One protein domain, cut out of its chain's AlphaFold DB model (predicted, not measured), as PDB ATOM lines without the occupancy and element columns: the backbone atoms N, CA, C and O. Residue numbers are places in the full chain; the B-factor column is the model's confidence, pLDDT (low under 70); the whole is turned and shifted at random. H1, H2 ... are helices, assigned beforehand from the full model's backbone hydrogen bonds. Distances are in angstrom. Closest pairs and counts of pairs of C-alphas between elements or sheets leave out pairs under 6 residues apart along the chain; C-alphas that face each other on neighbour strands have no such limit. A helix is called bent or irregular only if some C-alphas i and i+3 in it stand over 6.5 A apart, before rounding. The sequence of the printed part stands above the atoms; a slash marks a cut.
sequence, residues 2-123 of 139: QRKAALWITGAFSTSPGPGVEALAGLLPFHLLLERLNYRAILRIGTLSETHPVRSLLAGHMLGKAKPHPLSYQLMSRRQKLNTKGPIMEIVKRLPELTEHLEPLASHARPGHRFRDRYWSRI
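Overview. This is residues 2 to 123 of the 139 residues of an uncharacterized protein of Galerina marginata (strain CBS 339.88) (UniProt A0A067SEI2). This is a drawn-out chain of helices: H1, H2 and the longest helix, H3, follow one another from one end, and a small loose cluster, H4 to H7, hangs on one side of H3, with H7 packed across it. At the other end a loop, residues 98 to 114, leads away from the cluster to the short helix H8. The printed part has 122 residues with eight named helices, H1 to H8 in order, and no named strand; the class is all helix, with 66 residues in named elements. The whole is extended, with a radius of gyration of the C-alphas of 22.3 A and a flat outline spanning 75 by 47 by 23 A.

Arrangement. H1, residues 2 to 12, and H2, residues 17 to 24, are apart and touch no helix. H3, residues 30 to 46, touches H7, residues 87 to 97, with residues 38 to 42 alone; the closest C-alphas, of Ile 42 and Ile 91, are 5.7 A apart. Their lines are only just about perpendicular, at 73 degrees. H4, residues 53 to 57, and H5, residues 60 to 63, touch only at the corner by their link, closest at the C-alphas of Arg 55 and Leu 63, 5.1 A apart. H5 and H7 are near each other, with 6 pairs of C-alphas within 10 A. H6, residues 78 to 83, is close to but not clearly touching H7: the closest C-alphas, of Lys 81 and Met 89, are 7.7 A apart, at a steep tilt of 65 degrees, opposite ways. H8, residues 115 to 118, touches no helix. Every O i to N i+4 pair is within hydrogen-bond range in H1, H2, H3 and H6; H7 has 5 of 7, H4 has 0 of 1 but 2 of 2 O i to N i+3 pairs, and H5 and H8 are too short for an i+4 pair.

Along the chain. H1 begins at C-alpha 2, (-1.686, -11.553, -66.843), and is 15.3 A long. H2 measures 10.3 A. H3 runs 24.4 A to C-alpha 46 at (28.319, -35.156, -33.017). H4, H5 and H6 measure 7.6 A, 5.9 A and 9.0 A. H7 measures 15.6 A and is irregular: C-alphas 93 and 96 are 7.1 A apart. H8, 5.3 A long, ends at C-alpha 118, (54.978, -38.281, -29.618).

Size, cuts and confidence. The two C-alphas farthest apart, of Arg 3 and Ser 121, are 77.8 A apart. Residues 2 to 11, which belong to H1, and residues 13 to 18 stand free. The links H5 to H6 and H7 to H8 are long, with 14 and 17 residues. The printed part has no cut; its mean pLDDT is 81.8, and residues 3 to 24 are under 70.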
ATOM      1  N   GLN A   2      -2.595 -12.476 -67.552       72.19
ATOM      2  CA  GLN A   2      -1.686 -11.553 -66.843       72.19
ATOM      3  C   GLN A   2      -2.074 -11.240 -65.389       72.19
ATOM      4  O   GLN A   2      -1.211 -11.225 -64.525       72.19
ATOM      5  N   ARG A   3      -3.370 -11.086 -65.079       69.12
ATOM      6  CA  ARG A   3      -3.842 -10.858 -63.699       69.12
ATOM      7  C   ARG A   3      -3.510 -12.016 -62.752       69.12
ATOM      8  O   ARG A   3      -3.202 -11.774 -61.595       69.12
ATOM      9  N   LYS A   4      -3.552 -13.264 -63.238       67.69
ATOM     10  CA  LYS A   4      -3.165 -14.434 -62.437       67.69
ATOM     11  C   LYS A   4      -1.655 -14.429 -62.195       67.69
ATOM     12  O   LYS A   4      -1.252 -14.558 -61.056       67.69
ATOM     13  N   ALA A   5      -0.843 -14.179 -63.223       68.25
ATOM     14  CA  ALA A   5       0.609 -14.055 -63.063       68.25
ATOM     15  C   ALA A   5       0.994 -12.911 -62.107       68.25
ATOM     16  O   ALA A   5       1.791 -13.109 -61.196       68.25
ATOM     17  N   ALA A   6       0.359 -11.745 -62.251       67.19
ATOM     18  CA  ALA A   6       0.567 -10.604 -61.370       67.19
ATOM     19  C   ALA A   6       0.170 -10.925 -59.925       67.19
ATOM     20  O   ALA A   6       0.945 -10.625 -59.036       67.19
ATOM     21  N   LEU A   7      -0.962 -11.598 -59.688       66.25
ATOM     22  CA  LEU A   7      -1.377 -12.041 -58.350       66.25
ATOM     23  C   LEU A   7      -0.473 -13.127 -57.754       66.25
ATOM     24  O   LEU A   7      -0.394 -13.225 -56.540       66.25
ATOM     25  N   TRP A   8       0.209 -13.939 -58.563       59.28
ATOM     26  CA  TRP A   8       1.224 -14.873 -58.066       59.28
ATOM     27  C   TRP A   8       2.504 -14.138 -57.657       59.28
ATOM     28  O   TRP A   8       3.057 -14.417 -56.599       59.28
ATOM     29  N   ILE A   9       2.934 -13.159 -58.460       63.94
ATOM     30  CA  ILE A   9       4.113 -12.330 -58.180       63.94
ATOM     31  C   ILE A   9       3.860 -11.428 -56.968       63.94
ATOM     32  O   ILE A   9       4.655 -11.408 -56.039       63.94
ATOM     33  N   THR A  10       2.740 -10.707 -56.933       61.94
ATOM     34  CA  THR A  10       2.419  -9.801 -55.826       61.94
ATOM     35  C   THR A  10       1.833 -10.536 -54.630       61.94
ATOM     36  O   THR A  10       2.082 -10.126 -53.510       61.94
ATOM     37  N   GLY A  11       1.114 -11.647 -54.810       63.94
ATOM     38  CA  GLY A  11       0.543 -12.429 -53.708       63.94
ATOM     39  C   GLY A  11       1.574 -13.231 -52.912       63.94
ATOM     40  O   GLY A  11       1.403 -13.380 -51.705       63.94
ATOM     41  N   ALA A  12       2.664 -13.689 -53.543       57.28
ATOM     42  CA  ALA A  12       3.795 -14.305 -52.836       57.28
ATOM     43  C   ALA A  12       4.619 -13.284 -52.024       57.28
ATOM     44  O   ALA A  12       5.259 -13.651 -51.042       57.28
ATOM     45  N   PHE A  13       4.565 -12.002 -52.399       54.88
ATOM     46  CA  PHE A  13       5.298 -10.893 -51.778       54.88
ATOM     47  C   PHE A  13       4.340  -9.793 -51.287       54.88
ATOM     48  O   PHE A  13       4.531  -8.614 -51.575       54.88
ATOM     49  N   SER A  14       3.264 -10.173 -50.593       51.28
ATOM     50  CA  SER A  14       2.053  -9.345 -50.527       51.28
ATOM     51  C   SER A  14       2.136  -7.990 -49.830       51.28
ATOM     52  O   SER A  14       1.264  -7.181 -50.126       51.28
ATOM     53  N   THR A  15       3.138  -7.645 -49.014       56.00
ATOM     54  CA  THR A  15       3.202  -6.276 -48.437       56.00
ATOM     55  C   THR A  15       4.561  -5.776 -47.948       56.00
ATOM     56  O   THR A  15       4.638  -4.618 -47.541       56.00
ATOM     57  N   SER A  16       5.646  -6.557 -47.970       54.19
ATOM     58  CA  SER A  16       6.934  -6.073 -47.458       54.19
ATOM     59  C   SER A  16       8.063  -6.213 -48.483       54.19
ATOM     60  O   SER A  16       8.304  -7.306 -48.995       54.19
ATOM     61  N   PRO A  17       8.809  -5.127 -48.772       57.25
ATOM     62  CA  PRO A  17      10.036  -5.225 -49.554       57.25
ATOM     63  C   PRO A  17      11.098  -6.077 -48.841       57.25
ATOM     64  O   PRO A  17      12.003  -6.566 -49.497       57.25
ATOM     65  N   GLY A  18      10.978  -6.310 -47.527       63.97
ATOM     66  CA  GLY A  18      11.943  -7.067 -46.720       63.97
ATOM     67  C   GLY A  18      12.214  -8.488 -47.232       63.97
ATOM     68  O   GLY A  18      13.305  -8.724 -47.732       63.97
ATOM     69  N   PRO A  19      11.247  -9.425 -47.199       63.03
ATOM     70  CA  PRO A  19      11.463 -10.817 -47.605       63.03
ATOM     71  C   PRO A  19      11.867 -10.974 -49.078       63.03
ATOM     72  O   PRO A  19      12.633 -11.872 -49.416       63.03
ATOM     73  N   GLY A  20      11.371 -10.097 -49.960       66.88
ATOM     74  CA  GLY A  20      11.760 -10.074 -51.373       66.88
ATOM     75  C   GLY A  20      13.196  -9.586 -51.583       66.88
ATOM     76  O   GLY A  20      13.947 -10.202 -52.335       66.88
ATOM     77  N   VAL A  21      13.605  -8.522 -50.887       68.06
ATOM     78  CA  VAL A  21      14.985  -8.008 -50.917       68.06
ATOM     79  C   VAL A  21      15.948  -8.971 -50.224       68.06
ATOM     80  O   VAL A  21      17.048  -9.174 -50.720       68.06
ATOM     81  N   GLU A  22      15.537  -9.621 -49.135       68.94
ATOM     82  CA  GLU A  22      16.294 -10.691 -48.482       68.94
ATOM     83  C   GLU A  22      16.532 -11.855 -49.447       68.94
ATOM     84  O   GLU A  22      17.676 -12.260 -49.636       68.94
ATOM     85  N   ALA A  23      15.491 -12.327 -50.141       68.50
ATOM     86  CA  ALA A  23      15.630 -13.370 -51.151       68.50
ATOM     87  C   ALA A  23      16.549 -12.946 -52.315       68.50
ATOM     88  O   ALA A  23      17.403 -13.730 -52.729       68.50
ATOM     89  N   LEU A  24      16.431 -11.703 -52.805       67.94
ATOM     90  CA  LEU A  24      17.325 -11.145 -53.833       67.94
ATOM     91  C   LEU A  24      18.774 -10.992 -53.344       67.94
ATOM     92  O   LEU A  24      19.704 -11.176 -54.122       67.94
ATOM     93  N   ALA A  25      18.974 -10.704 -52.058       78.50
ATOM     94  CA  ALA A  25      20.280 -10.660 -51.403       78.50
ATOM     95  C   ALA A  25      20.821 -12.059 -51.036       78.50
ATOM     96  O   ALA A  25      21.899 -12.168 -50.450       78.50
ATOM     97  N   GLY A  26      20.085 -13.134 -51.347       78.94
ATOM     98  CA  GLY A  26      20.450 -14.507 -50.996       78.94
ATOM     99  C   GLY A  26      20.334 -14.828 -49.500       78.94
ATOM    100  O   GLY A  26      20.893 -15.824 -49.034       78.94
ATOM    101  N   LEU A  27      19.631 -13.995 -48.730       80.75
ATOM    102  CA  LEU A  27      19.339 -14.228 -47.323       80.75
ATOM    103  C   LEU A  27      18.211 -15.257 -47.193       80.75
ATOM    104  O   LEU A  27      17.149 -15.151 -47.805       80.75
ATOM    105  N   LEU A  28      18.461 -16.281 -46.378       80.38
ATOM    106  CA  LEU A  28      17.467 -17.302 -46.076       80.38
ATOM    107  C   LEU A  28      16.349 -16.686 -45.217       80.38
ATOM    108  O   LEU A  28      16.668 -16.010 -44.236       80.38
ATOM    109  N   PRO A  29      15.069 -17.003 -45.486       83.81
ATOM    110  CA  PRO A  29      13.990 -16.741 -44.546       83.81
ATOM    111  C   PRO A  29      14.359 -17.204 -43.131       83.81
ATOM    112  O   PRO A  29      14.919 -18.289 -42.949       83.81
ATOM    113  N   PHE A  30      14.017 -16.403 -42.121       82.62
ATOM    114  CA  PHE A  30      14.479 -16.589 -40.738       82.62
ATOM    115  C   PHE A  30      14.278 -18.012 -40.180       82.62
ATOM    116  O   PHE A  30      15.166 -18.553 -39.524       82.62
ATOM    117  N   HIS A  31      13.147 -18.659 -40.478       84.19
ATOM    118  CA  HIS A  31      12.873 -20.025 -40.020       84.19
ATOM    119  C   HIS A  31      13.868 -21.054 -40.590       84.19
ATOM    120  O   HIS A  31      14.377 -21.889 -39.843       84.19
ATOM    121  N   LEU A  32      14.219 -20.948 -41.877       87.88
ATOM    122  CA  LEU A  32      15.219 -21.810 -42.514       87.88
ATOM    123  C   LEU A  32      16.622 -21.513 -41.982       87.88
ATOM    124  O   LEU A  32      17.452 -22.415 -41.858       87.88
ATOM    125  N   LEU A  33      16.911 -20.249 -41.654       88.00
ATOM    126  CA  LEU A  33      18.183 -19.881 -41.036       88.00
ATOM    127  C   LEU A  33      18.340 -20.566 -39.672       88.00
ATOM    128  O   LEU A  33      19.390 -21.153 -39.406       88.00
ATOM    129  N   LEU A  34      17.300 -20.537 -38.835       88.06
ATOM    130  CA  LEU A  34      17.292 -21.239 -37.550       88.06
ATOM    131  C   LEU A  34      17.457 -22.749 -37.727       88.06
ATOM    132  O   LEU A  34      18.233 -23.365 -36.998       88.06
ATOM    133  N   GLU A  35      16.790 -23.343 -38.714       89.50
ATOM    134  CA  GLU A  35      16.935 -24.767 -39.009       89.50
ATOM    135  C   GLU A  35      18.368 -25.122 -39.427       89.50
ATOM    136  O   GLU A  35      18.954 -26.062 -38.887       89.50
ATOM    137  N   ARG A  36      18.987 -24.315 -40.297       90.31
ATOM    138  CA  ARG A  36      20.392 -24.478 -40.697       90.31
ATOM    139  C   ARG A  36      21.345 -24.355 -39.509       90.31
ATOM    140  O   ARG A  36      22.320 -25.105 -39.425       90.31
ATOM    141  N   LEU A  37      21.106 -23.400 -38.608       90.06
ATOM    142  CA  LEU A  37      21.911 -23.218 -37.398       90.06
ATOM    143  C   LEU A  37      21.761 -24.405 -36.442       90.06
ATOM    144  O   LEU A  37      22.772 -24.911 -35.954       90.06
ATOM    145  N   ASN A  38      20.536 -24.889 -36.237       90.06
ATOM    146  CA  ASN A  38      20.259 -26.070 -35.422       90.06
ATOM    147  C   ASN A  38      20.931 -27.315 -36.002       90.06
ATOM    148  O   ASN A  38      21.631 -28.021 -35.279       90.06
ATOM    149  N   TYR A  39      20.806 -27.543 -37.309       90.00
ATOM    150  CA  TYR A  39      21.448 -28.666 -37.986       90.00
ATOM    151  C   TYR A  39      22.975 -28.632 -37.822       90.00
ATOM    152  O   TYR A  39      23.591 -29.610 -37.403       90.00
ATOM    153  N   ARG A  40      23.599 -27.466 -38.028       90.69
ATOM    154  CA  ARG A  40      25.039 -27.279 -37.773       90.69
ATOM    155  C   ARG A  40      25.418 -27.526 -36.315       90.69
ATOM    156  O   ARG A  40      26.490 -28.067 -36.056       90.69
ATOM    157  N   ALA A  41      24.585 -27.106 -35.365       90.50
ATOM    158  CA  ALA A  41      24.841 -27.315 -33.945       90.50
ATOM    159  C   ALA A  41      24.798 -28.807 -33.578       90.50
ATOM    160  O   ALA A  41      25.683 -29.276 -32.862       90.50
ATOM    161  N   ILE A  42      23.837 -29.554 -34.128       89.81
ATOM    162  CA  ILE A  42      23.721 -31.011 -33.971       89.81
ATOM    163  C   ILE A  42      24.971 -31.707 -34.526       89.81
ATOM    164  O   ILE A  42      25.608 -32.470 -33.799       89.81
ATOM    165  N   LEU A  43      25.386 -31.377 -35.756       89.12
ATOM    166  CA  LEU A  43      26.600 -31.931 -36.370       89.12
ATOM    167  C   LEU A  43      27.851 -31.654 -35.526       89.12
ATOM    168  O   LEU A  43      28.630 -32.560 -35.233       89.12
ATOM    169  N   ARG A  44      28.024 -30.405 -35.074       89.12
ATOM    170  CA  ARG A  44      29.152 -30.021 -34.209       89.12
ATOM    171  C   ARG A  44      29.172 -30.829 -32.920       89.12
ATOM    172  O   ARG A  44      30.239 -31.258 -32.495       89.12
ATOM    173  N   ILE A  45      28.010 -31.057 -32.315       88.69
ATOM    174  CA  ILE A  45      27.891 -31.852 -31.094       88.69
ATOM    175  C   ILE A  45      28.230 -33.324 -31.343       88.69
ATOM    176  O   ILE A  45      28.916 -33.919 -30.512       88.69
ATOM    177  N   GLY A  46      27.853 -33.863 -32.506       85.25
ATOM    178  CA  GLY A  46      28.319 -35.156 -33.017       85.25
ATOM    179  C   GLY A  46      29.842 -35.291 -32.973       85.25
ATOM    180  O   GLY A  46      30.366 -36.254 -32.422       85.25
ATOM    181  N   THR A  47      30.553 -34.261 -33.441       87.38
ATOM    182  CA  THR A  47      32.027 -34.243 -33.513       87.38
ATOM    183  C   THR A  47      32.750 -33.968 -32.186       87.38
ATOM    184  O   THR A  47      33.977 -33.925 -32.149       87.38
ATOM    185  N   LEU A  48      32.049 -33.751 -31.069       88.12
ATOM    186  CA  LEU A  48      32.719 -33.466 -29.793       88.12
ATOM    187  C   LEU A  48      33.352 -34.726 -29.194       88.12
ATOM    188  O   LEU A  48      32.682 -35.748 -29.067       88.12
ATOM    189  N   SER A  49      34.602 -34.629 -28.728       86.19
ATOM    190  CA  SER A  49      35.285 -35.701 -27.977       86.19
ATOM    191  C   SER A  49      34.445 -36.203 -26.797       86.19
ATOM    192  O   SER A  49      33.788 -35.403 -26.136       86.19
ATOM    193  N   GLU A  50      34.529 -37.493 -26.455       84.12
ATOM    194  CA  GLU A  50      33.810 -38.108 -25.322       84.12
ATOM    195  C   GLU A  50      34.045 -37.414 -23.969       84.12
ATOM    196  O   GLU A  50      33.216 -37.526 -23.069       84.12
ATOM    197  N   THR A  51      35.173 -36.717 -23.817       84.69
ATOM    198  CA  THR A  51      35.567 -35.977 -22.607       84.69
ATOM    199  C   THR A  51      35.198 -34.492 -22.649       84.69
ATOM    200  O   THR A  51      35.544 -33.743 -21.737       84.69
ATOM    201  N   HIS A  52      34.526 -34.031 -23.704       87.25
ATOM    202  CA  HIS A  52      34.252 -32.613 -23.901       87.25
ATOM    203  C   HIS A  52      33.254 -32.072 -22.856       87.25
ATOM    204  O   HIS A  52      32.194 -32.674 -22.662       87.25
ATOM    205  N   PRO A  53      33.505 -30.901 -22.233       86.50
ATOM    206  CA  PRO A  53      32.670 -30.382 -21.146       86.50
ATOM    207  C   PRO A  53      31.224 -30.115 -21.572       86.50
ATOM    208  O   PRO A  53      30.312 -30.320 -20.789       86.50
ATOM    209  N   VAL A  54      30.965 -29.737 -22.827       89.19
ATOM    210  CA  VAL A  54      29.578 -29.540 -23.303       89.19
ATOM    211  C   VAL A  54      28.781 -30.851 -23.325       89.19
ATOM    212  O   VAL A  54      27.572 -30.819 -23.115       89.19
ATOM    213  N   ARG A  55      29.430 -32.015 -23.487       89.25
ATOM    214  CA  ARG A  55      28.736 -33.317 -23.425       89.25
ATOM    215  C   ARG A  55      28.175 -33.600 -22.035       89.25
ATOM    216  O   ARG A  55      27.136 -34.237 -21.928       89.25
ATOM    217  N   SER A  56      28.783 -33.016 -21.001       90.38
ATOM    218  CA  SER A  56      28.300 -33.023 -19.617       90.38
ATOM    219  C   SER A  56      26.890 -32.440 -19.458       90.38
ATOM    220  O   SER A  56      26.199 -32.774 -18.500       90.38
ATOM    221  N   LEU A  57      26.454 -31.568 -20.377       89.69
ATOM    222  CA  LEU A  57      25.124 -30.952 -20.365       89.69
ATOM    223  C   LEU A  57      24.071 -31.764 -21.131       89.69
ATOM    224  O   LEU A  57      22.881 -31.489 -20.986       89.69
ATOM    225  N   LEU A  58      24.496 -32.731 -21.946       88.81
ATOM    226  CA  LEU A  58      23.637 -33.537 -22.815       88.81
ATOM    227  C   LEU A  58      23.148 -34.803 -22.090       88.81
ATOM    228  O   LEU A  58      23.328 -34.960 -20.885       88.81
ATOM    229  N   ALA A  59      22.475 -35.701 -22.815       84.25
ATOM    230  CA  ALA A  59      22.004 -36.980 -22.287       84.25
ATOM    231  C   ALA A  59      22.146 -38.119 -23.309       84.25
ATOM    232  O   ALA A  59      22.413 -37.894 -24.491       84.25
ATOM    233  N   GLY A  60      21.932 -39.350 -22.838       81.62
ATOM    234  CA  GLY A  60      21.969 -40.562 -23.658       81.62
ATOM    235  C   GLY A  60      23.389 -40.953 -24.068       81.62
ATOM    236  O   GLY A  60      24.346 -40.697 -23.338       81.62
ATOM    237  N   HIS A  61      23.526 -41.544 -25.259       78.12
ATOM    238  CA  HIS A  61      24.819 -41.983 -25.810       78.12
ATOM    239  C   HIS A  61      25.830 -40.833 -25.959       78.12
ATOM    240  O   HIS A  61      27.041 -41.047 -25.989       78.12
ATOM    241  N   MET A  62      25.342 -39.591 -25.988       79.12
ATOM    242  CA  MET A  62      26.176 -38.415 -26.187       79.12
ATOM    243  C   MET A  62      26.832 -37.895 -24.911       79.12
ATOM    244  O   MET A  62      27.763 -37.103 -25.004       79.12
ATOM    245  N   LEU A  63      26.455 -38.387 -23.729       80.12
ATOM    246  CA  LEU A  63      27.200 -38.105 -22.500       80.12
ATOM    247  C   LEU A  63      28.634 -38.671 -22.573       80.12
ATOM    248  O   LEU A  63      29.578 -38.062 -22.072       80.12
ATOM    249  N   GLY A  64      28.813 -39.802 -23.270       81.44
ATOM    250  CA  GLY A  64      30.107 -40.463 -23.418       81.44
ATOM    251  C   GLY A  64      30.731 -40.782 -22.058       81.44
ATOM    252  O   GLY A  64      30.126 -41.466 -21.236       81.44
ATOM    253  N   LYS A  65      31.940 -40.256 -21.826       83.12
ATOM    254  CA  LYS A  65      32.696 -40.407 -20.570       83.12
ATOM    255  C   LYS A  65      32.672 -39.149 -19.697       83.12
ATOM    256  O   LYS A  65      33.310 -39.122 -18.644       83.12
ATOM    257  N   ALA A  66      31.981 -38.093 -20.120       83.19
ATOM    258  CA  ALA A  66      31.894 -36.864 -19.350       83.19
ATOM    259  C   ALA A  66      31.000 -37.077 -18.119       83.19
ATOM    260  O   ALA A  66      29.883 -37.582 -18.222       83.19
ATOM    261  N   LYS A  67      31.468 -36.658 -16.937       86.75
ATOM    262  CA  LYS A  67      30.612 -36.607 -15.743       86.75
ATOM    263  C   LYS A  67      29.499 -35.584 -15.986       86.75
ATOM    264  O   LYS A  67      29.836 -34.497 -16.455       86.75
ATOM    265  N   PRO A  68      28.222 -35.878 -15.688       86.75
ATOM    266  CA  PRO A  68      27.131 -34.934 -15.910       86.75
ATOM    267  C   PRO A  68      27.261 -33.717 -14.988       86.75
ATOM    268  O   PRO A  68      27.564 -33.846 -13.802       86.75
ATOM    269  N   HIS A  69      27.024 -32.530 -15.538       89.12
ATOM    270  CA  HIS A  69      27.073 -31.273 -14.797       89.12
ATOM    271  C   HIS A  69      25.805 -31.160 -13.934       89.12
ATOM    272  O   HIS A  69      24.749 -31.624 -14.376       89.12
ATOM    273  N   PRO A  70      25.835 -30.499 -12.760       87.50
ATOM    274  CA  PRO A  70      24.640 -30.300 -11.930       87.50
ATOM    275  C   PRO A  70      23.452 -29.668 -12.674       87.50
ATOM    276  O   PRO A  70      22.301 -29.978 -12.393       87.50
ATOM    277  N   LEU A  71      23.739 -28.819 -13.666       85.94
ATOM    278  CA  LEU A  71      22.744 -28.156 -14.526       85.94
ATOM    279  C   LEU A  71      22.497 -28.884 -15.861       85.94
ATOM    280  O   LEU A  71      22.031 -28.279 -16.823       85.94
ATOM    281  N   SER A  72      22.870 -30.158 -15.964       88.44
ATOM    282  CA  SER A  72      22.721 -30.929 -17.199       88.44
ATOM    283  C   SER A  72      21.268 -31.280 -17.500       88.44
ATOM    284  O   SER A  72      20.456 -31.512 -16.601       88.44
ATOM    285  N   TYR A  73      20.957 -31.419 -18.791       87.31
ATOM    286  CA  TYR A  73      19.656 -31.906 -19.243       87.31
ATOM    287  C   TYR A  73      19.340 -33.294 -18.667       87.31
ATOM    288  O   TYR A  73      18.186 -33.596 -18.365       87.31
ATOM    289  N   GLN A  74      20.352 -34.148 -18.473       86.25
ATOM    290  CA  GLN A  74      20.166 -35.481 -17.904       86.25
ATOM    291  C   GLN A  74      19.540 -35.441 -16.505       86.25
ATOM    292  O   GLN A  74      18.622 -36.221 -16.248       86.25
ATOM    293  N   LEU A  75      19.989 -34.520 -15.647       89.44
ATOM    294  CA  LEU A  75      19.535 -34.400 -14.258       89.44
ATOM    295  C   LEU A  75      18.183 -33.688 -14.111       89.44
ATOM    296  O   LEU A  75      17.583 -33.721 -13.040       89.44
ATOM    297  N   MET A  76      17.665 -33.072 -15.176       90.19
ATOM    298  CA  MET A  76      16.360 -32.415 -15.131       90.19
ATOM    299  C   MET A  76      15.209 -33.422 -15.007       90.19
ATOM    300  O   MET A  76      15.142 -34.433 -15.719       90.19
ATOM    301  N   SER A  77      14.232 -33.081 -14.163       91.19
ATOM    302  CA  SER A  77      12.971 -33.820 -14.056       91.19
ATOM    303  C   SER A  77      12.161 -33.745 -15.356       91.19
ATOM    304  O   SER A  77      12.297 -32.814 -16.153       91.19
ATOM    305  N   ARG A  78      11.243 -34.698 -15.563       89.38
ATOM    306  CA  ARG A  78      10.382 -34.731 -16.759       89.38
ATOM    307  C   ARG A  78       9.581 -33.436 -16.945       89.38
ATOM    308  O   ARG A  78       9.467 -32.956 -18.066       89.38
ATOM    309  N   ARG A  79       9.069 -32.848 -15.857       91.69
ATOM    310  CA  ARG A  79       8.327 -31.573 -15.902       91.69
ATOM    311  C   ARG A  79       9.225 -30.411 -16.334       91.69
ATOM    312  O   ARG A  79       8.826 -29.619 -17.178       91.69
ATOM    313  N   GLN A  80      10.452 -30.341 -15.816       89.69
ATOM    314  CA  GLN A  80      11.419 -29.308 -16.201       89.69
ATOM    315  C   GLN A  80      11.815 -29.421 -17.675       89.69
ATOM    316  O   GLN A  80      11.849 -28.408 -18.367       89.69
ATOM    317  N   LYS A  81      12.037 -30.641 -18.181       88.50
ATOM    318  CA  LYS A  81      12.367 -30.887 -19.597       88.50
ATOM    319  C   LYS A  81      11.293 -30.378 -20.559       88.50
ATOM    320  O   LYS A  81      11.634 -29.851 -21.609       88.50
ATOM    321  N   LEU A  82      10.015 -30.508 -20.201       87.38
ATOM    322  CA  LEU A  82       8.901 -30.026 -21.029       87.38
ATOM    323  C   LEU A  82       8.780 -28.495 -21.032       87.38
ATOM    324  O   LEU A  82       8.356 -27.916 -22.029       87.38
ATOM    325  N   ASN A  83       9.164 -27.846 -19.932       89.50
ATOM    326  CA  ASN A  83       9.008 -26.401 -19.760       89.50
ATOM    327  C   ASN A  83      10.243 -25.603 -20.195       89.50
ATOM    328  O   ASN A  83      10.136 -24.417 -20.504       89.50
ATOM    329  N   THR A  84      11.418 -26.232 -20.211       88.12
ATOM    330  CA  THR A  84      12.673 -25.548 -20.523       88.12
ATOM    331  C   THR A  84      12.878 -25.546 -22.032       88.12
ATOM    332  O   THR A  84      13.035 -26.592 -22.656       88.12
ATOM    333  N   LYS A  85      12.898 -24.354 -22.623       87.56
ATOM    334  CA  LYS A  85      13.225 -24.147 -24.037       87.56
ATOM    335  C   LYS A  85      14.670 -23.689 -24.153       87.56
ATOM    336  O   LYS A  85      15.152 -22.936 -23.312       87.56
ATOM    337  N   GLY A  86      15.357 -24.124 -25.199       87.12
ATOM    338  CA  GLY A  86      16.689 -23.618 -25.496       87.12
ATOM    339  C   GLY A  86      17.440 -24.465 -26.514       87.12
ATOM    340  O   GLY A  86      17.006 -25.577 -26.824       87.12
ATOM    341  N   PRO A  87      18.594 -23.970 -26.992       85.81
ATOM    342  CA  PRO A  87      19.377 -24.647 -28.020       85.81
ATOM    343  C   PRO A  87      19.792 -26.061 -27.607       85.81
ATOM    344  O   PRO A  87      19.684 -26.989 -28.398       85.81
ATOM    345  N   ILE A  88      20.199 -26.254 -26.346       87.38
ATOM    346  CA  ILE A  88      20.607 -27.569 -25.826       87.38
ATOM    347  C   ILE A  88      19.437 -28.562 -25.839       87.38
ATOM    348  O   ILE A  88      19.620 -29.706 -26.246       87.38
ATOM    349  N   MET A  89      18.233 -28.135 -25.440       87.75
ATOM    350  CA  MET A  89      17.043 -28.995 -25.478       87.75
ATOM    351  C   MET A  89      16.671 -29.370 -26.910       87.75
ATOM    352  O   MET A  89      16.371 -30.533 -27.175       87.75
ATOM    353  N   GLU A  90      16.730 -28.403 -27.826       88.62
ATOM    354  CA  GLU A  90      16.440 -28.630 -29.241       88.62
ATOM    355  C   GLU A  90      17.432 -29.620 -29.856       88.62
ATOM    356  O   GLU A  90      17.031 -30.567 -30.532       88.62
ATOM    357  N   ILE A  91      18.721 -29.469 -29.535       88.56
ATOM    358  CA  ILE A  91      19.750 -30.416 -29.951       88.56
ATOM    359  C   ILE A  91      19.442 -31.804 -29.407       88.56
ATOM    360  O   ILE A  91      19.384 -32.733 -30.195       88.56
ATOM    361  N   VAL A  92      19.233 -31.976 -28.096       88.75
ATOM    362  CA  VAL A  92      19.014 -33.312 -27.508       88.75
ATOM    363  C   VAL A  92      17.786 -34.000 -28.107       88.75
ATOM    364  O   VAL A  92      17.801 -35.214 -28.295       88.75
ATOM    365  N   LYS A  93      16.740 -33.235 -28.438       87.56
ATOM    366  CA  LYS A  93      15.527 -33.756 -29.075       87.56
ATOM    367  C   LYS A  93      15.779 -34.252 -30.501       87.56
ATOM    368  O   LYS A  93      15.253 -35.299 -30.861       87.56
ATOM    369  N   ARG A  94      16.562 -33.509 -31.287       88.25
ATOM    370  CA  ARG A  94      16.831 -33.796 -32.707       88.25
ATOM    371  C   ARG A  94      18.077 -34.642 -32.946       88.25
ATOM    372  O   ARG A  94      18.276 -35.150 -34.036       88.25
ATOM    373  N   LEU A  95      18.915 -34.834 -31.933       84.31
ATOM    374  CA  LEU A  95      20.132 -35.647 -32.003       84.31
ATOM    375  C   LEU A  95      19.894 -37.067 -32.543       84.31
ATOM    376  O   LEU A  95      20.718 -37.518 -33.329       84.31
ATOM    377  N   PRO A  96      18.793 -37.764 -32.188       84.62
ATOM    378  CA  PRO A  96      18.487 -39.079 -32.754       84.62
ATOM    379  C   PRO A  96      18.163 -39.060 -34.256       84.62
ATOM    380  O   PRO A  96      18.177 -40.116 -34.876       84.62
ATOM    381  N   GLU A  97      17.865 -37.895 -34.844       86.12
ATOM    382  CA  GLU A  97      17.664 -37.739 -36.294       86.12
ATOM    383  C   GLU A  97      18.994 -37.834 -37.060       86.12
ATOM    384  O   GLU A  97      18.994 -38.048 -38.270       86.12
ATOM    385  N   LEU A  98      20.134 -37.672 -36.374       82.25
ATOM    386  CA  LEU A  98      21.450 -37.770 -36.988       82.25
ATOM    387  C   LEU A  98      21.803 -39.242 -37.244       82.25
ATOM    388  O   LEU A  98      22.196 -39.970 -36.336       82.25
ATOM    389  N   THR A  99      21.664 -39.672 -38.496       79.81
ATOM    390  CA  THR A  99      22.002 -41.032 -38.950       79.81
ATOM    391  C   THR A  99      23.487 -41.209 -39.256       79.81
ATOM    392  O   THR A  99      23.996 -42.329 -39.244       79.81
ATOM    393  N   GLU A 100      24.190 -40.113 -39.533       81.19
ATOM    394  CA  GLU A 100      25.605 -40.132 -39.881       81.19
ATOM    395  C   GLU A 100      26.479 -40.366 -38.647       81.19
ATOM    396  O   GLU A 100      26.397 -39.654 -37.644       81.19
ATOM    397  N   HIS A 101      27.374 -41.348 -38.744       78.56
ATOM    398  CA  HIS A 101      28.393 -41.566 -37.730       78.56
ATOM    399  C   HIS A 101      29.538 -40.565 -37.922       78.56
ATOM    400  O   HIS A 101      30.380 -40.718 -38.808       78.56
ATOM    401  N   LEU A 102      29.584 -39.546 -37.066       79.50
ATOM    402  CA  LEU A 102      30.649 -38.547 -37.063       79.50
ATOM    403  C   LEU A 102      31.725 -38.939 -36.052       79.50
ATOM    404  O   LEU A 102      31.488 -38.909 -34.845       79.50
ATOM    405  N   GLU A 103      32.921 -39.288 -36.532       80.44
ATOM    406  CA  GLU A 103      34.053 -39.523 -35.636       80.44
ATOM    407  C   GLU A 103      34.478 -38.210 -34.953       80.44
ATOM    408  O   GLU A 103      34.814 -37.244 -35.642       80.44
ATOM    409  N   PRO A 104      34.529 -38.152 -33.607       78.44
ATOM    410  CA  PRO A 104      34.890 -36.924 -32.900       78.44
ATOM    411  C   PRO A 104      36.311 -36.427 -33.159       78.44
ATOM    412  O   PRO A 104      36.627 -35.253 -32.977       78.44
ATOM    413  N   LEU A 105      37.214 -37.350 -33.484       80.06
ATOM    414  CA  LEU A 105      38.629 -37.058 -33.614       80.06
ATOM    415  C   LEU A 105      39.291 -38.114 -34.489       80.06
ATOM    416  O   LEU A 105      39.210 -39.309 -34.186       80.06
ATOM    417  N   ALA A 106      40.001 -37.657 -35.521       83.81
ATOM    418  CA  ALA A 106      40.812 -38.527 -36.356       83.81
ATOM    419  C   ALA A 106      41.817 -39.312 -35.500       83.81
ATOM    420  O   ALA A 106      42.344 -38.803 -34.506       83.81
ATOM    421  N   SER A 107      42.110 -40.550 -35.897       82.31
ATOM    422  CA  SER A 107      42.971 -41.477 -35.147       82.31
ATOM    423  C   SER A 107      44.322 -40.870 -34.735       82.31
ATOM    424  O   SER A 107      44.733 -41.008 -33.585       82.31
ATOM    425  N   HIS A 108      44.970 -40.126 -35.632       82.88
ATOM    426  CA  HIS A 108      46.259 -39.461 -35.400       82.88
ATOM    427  C   HIS A 108      46.169 -38.202 -34.519       82.88
ATOM    428  O   HIS A 108      47.178 -37.741 -33.992       82.88
ATOM    429  N   ALA A 109      44.977 -37.628 -34.346       81.75
ATOM    430  CA  ALA A 109      44.757 -36.438 -33.529       81.75
ATOM    431  C   ALA A 109      44.354 -36.777 -32.082       81.75
ATOM    432  O   ALA A 109      44.187 -35.871 -31.260       81.75
ATOM    433  N   ARG A 110      44.205 -38.066 -31.748       83.81
ATOM    434  CA  ARG A 110      43.873 -38.535 -30.395       83.81
ATOM    435  C   ARG A 110      44.990 -38.201 -29.398       83.81
ATOM    436  O   ARG A 110      46.158 -38.310 -29.769       83.81
ATOM    437  N   PRO A 111      44.666 -37.809 -28.149       83.69
ATOM    438  CA  PRO A 111      45.677 -37.610 -27.109       83.69
ATOM    439  C   PRO A 111      46.608 -38.827 -26.992       83.69
ATOM    440  O   PRO A 111      46.139 -39.963 -27.032       83.69
ATOM    441  N   GLY A 112      47.917 -38.594 -26.909       87.25
ATOM    442  CA  GLY A 112      48.970 -39.618 -26.937       87.25
ATOM    443  C   GLY A 112      49.420 -40.038 -28.346       87.25
ATOM    444  O   GLY A 112      50.513 -40.575 -28.518       87.25
ATOM    445  N   HIS A 113      48.616 -39.763 -29.376       86.94
ATOM    446  CA  HIS A 113      48.945 -40.043 -30.778       86.94
ATOM    447  C   HIS A 113      49.307 -38.796 -31.582       86.94
ATOM    448  O   HIS A 113      49.849 -38.929 -32.681       86.94
ATOM    449  N   ARG A 114      49.044 -37.598 -31.041       87.00
ATOM    450  CA  ARG A 114      49.366 -36.335 -31.711       87.00
ATOM    451  C   ARG A 114      50.865 -36.245 -31.954       87.00
ATOM    452  O   ARG A 114      51.666 -36.697 -31.138       87.00
ATOM    453  N   PHE A 115      51.245 -35.567 -33.035       86.62
ATOM    454  CA  PHE A 115      52.649 -35.282 -33.335       86.62
ATOM    455  C   PHE A 115      53.346 -34.592 -32.153       86.62
ATOM    456  O   PHE A 115      54.435 -34.992 -31.753       86.62
ATOM    457  N   ARG A 116      52.644 -33.640 -31.520       84.94
ATOM    458  CA  ARG A 116      53.080 -32.969 -30.291       84.94
ATOM    459  C   ARG A 116      53.324 -33.927 -29.126       84.94
ATOM    460  O   ARG A 116      54.303 -33.752 -28.417       84.94
ATOM    461  N   ASP A 117      52.465 -34.925 -28.944       89.00
ATOM    462  CA  ASP A 117      52.556 -35.856 -27.816       89.00
ATOM    463  C   ASP A 117      53.702 -36.863 -28.021       89.00
ATOM    464  O   ASP A 117      54.388 -37.227 -27.072       89.00
ATOM    465  N   ARG A 118      53.940 -37.293 -29.270       89.62
ATOM    466  CA  ARG A 118      54.978 -38.281 -29.618       89.62
ATOM    467  C   ARG A 118      56.374 -37.692 -29.786       89.62
ATOM    468  O   ARG A 118      57.355 -38.349 -29.458       89.62
ATOM    469  N   TYR A 119      56.465 -36.481 -30.323       89.00
ATOM    470  CA  TYR A 119      57.730 -35.844 -30.690       89.00
ATOM    471  C   TYR A 119      57.945 -34.535 -29.940       89.00
ATOM    472  O   TYR A 119      58.600 -33.636 -30.458       89.00
ATOM    473  N   TRP A 120      57.413 -34.427 -28.718       86.88
ATOM    474  CA  TRP A 120      57.521 -33.225 -27.885       86.88
ATOM    475  C   TRP A 120      58.953 -32.679 -27.810       86.88
ATOM    476  O   TRP A 120      59.164 -31.483 -27.955       86.88
ATOM    477  N   SER A 121      59.947 -33.563 -27.677       90.12
ATOM    478  CA  SER A 121      61.369 -33.203 -27.603       90.12
ATOM    479  C   SER A 121      61.978 -32.669 -28.904       90.12
ATOM    480  O   SER A 121      63.097 -32.170 -28.874       90.12
ATOM    481  N   ARG A 122      61.284 -32.795 -30.040       87.75
ATOM    482  CA  ARG A 122      61.752 -32.372 -31.372       87.75
ATOM    483  C   ARG A 122      61.010 -31.147 -31.905       87.75
ATOM    484  O   ARG A 122      61.291 -30.707 -33.014       87.75
ATOM    485  N   ILE A 123      60.025 -30.642 -31.165       85.06
ATOM    486  CA  ILE A 123      59.194 -29.512 -31.580       85.06
ATOM    487  C   ILE A 123      59.639 -28.292 -30.786       85.06
ATOM    488  O   ILE A 123      59.401 -28.203 -29.584       85.06
TER     489      ILE A 123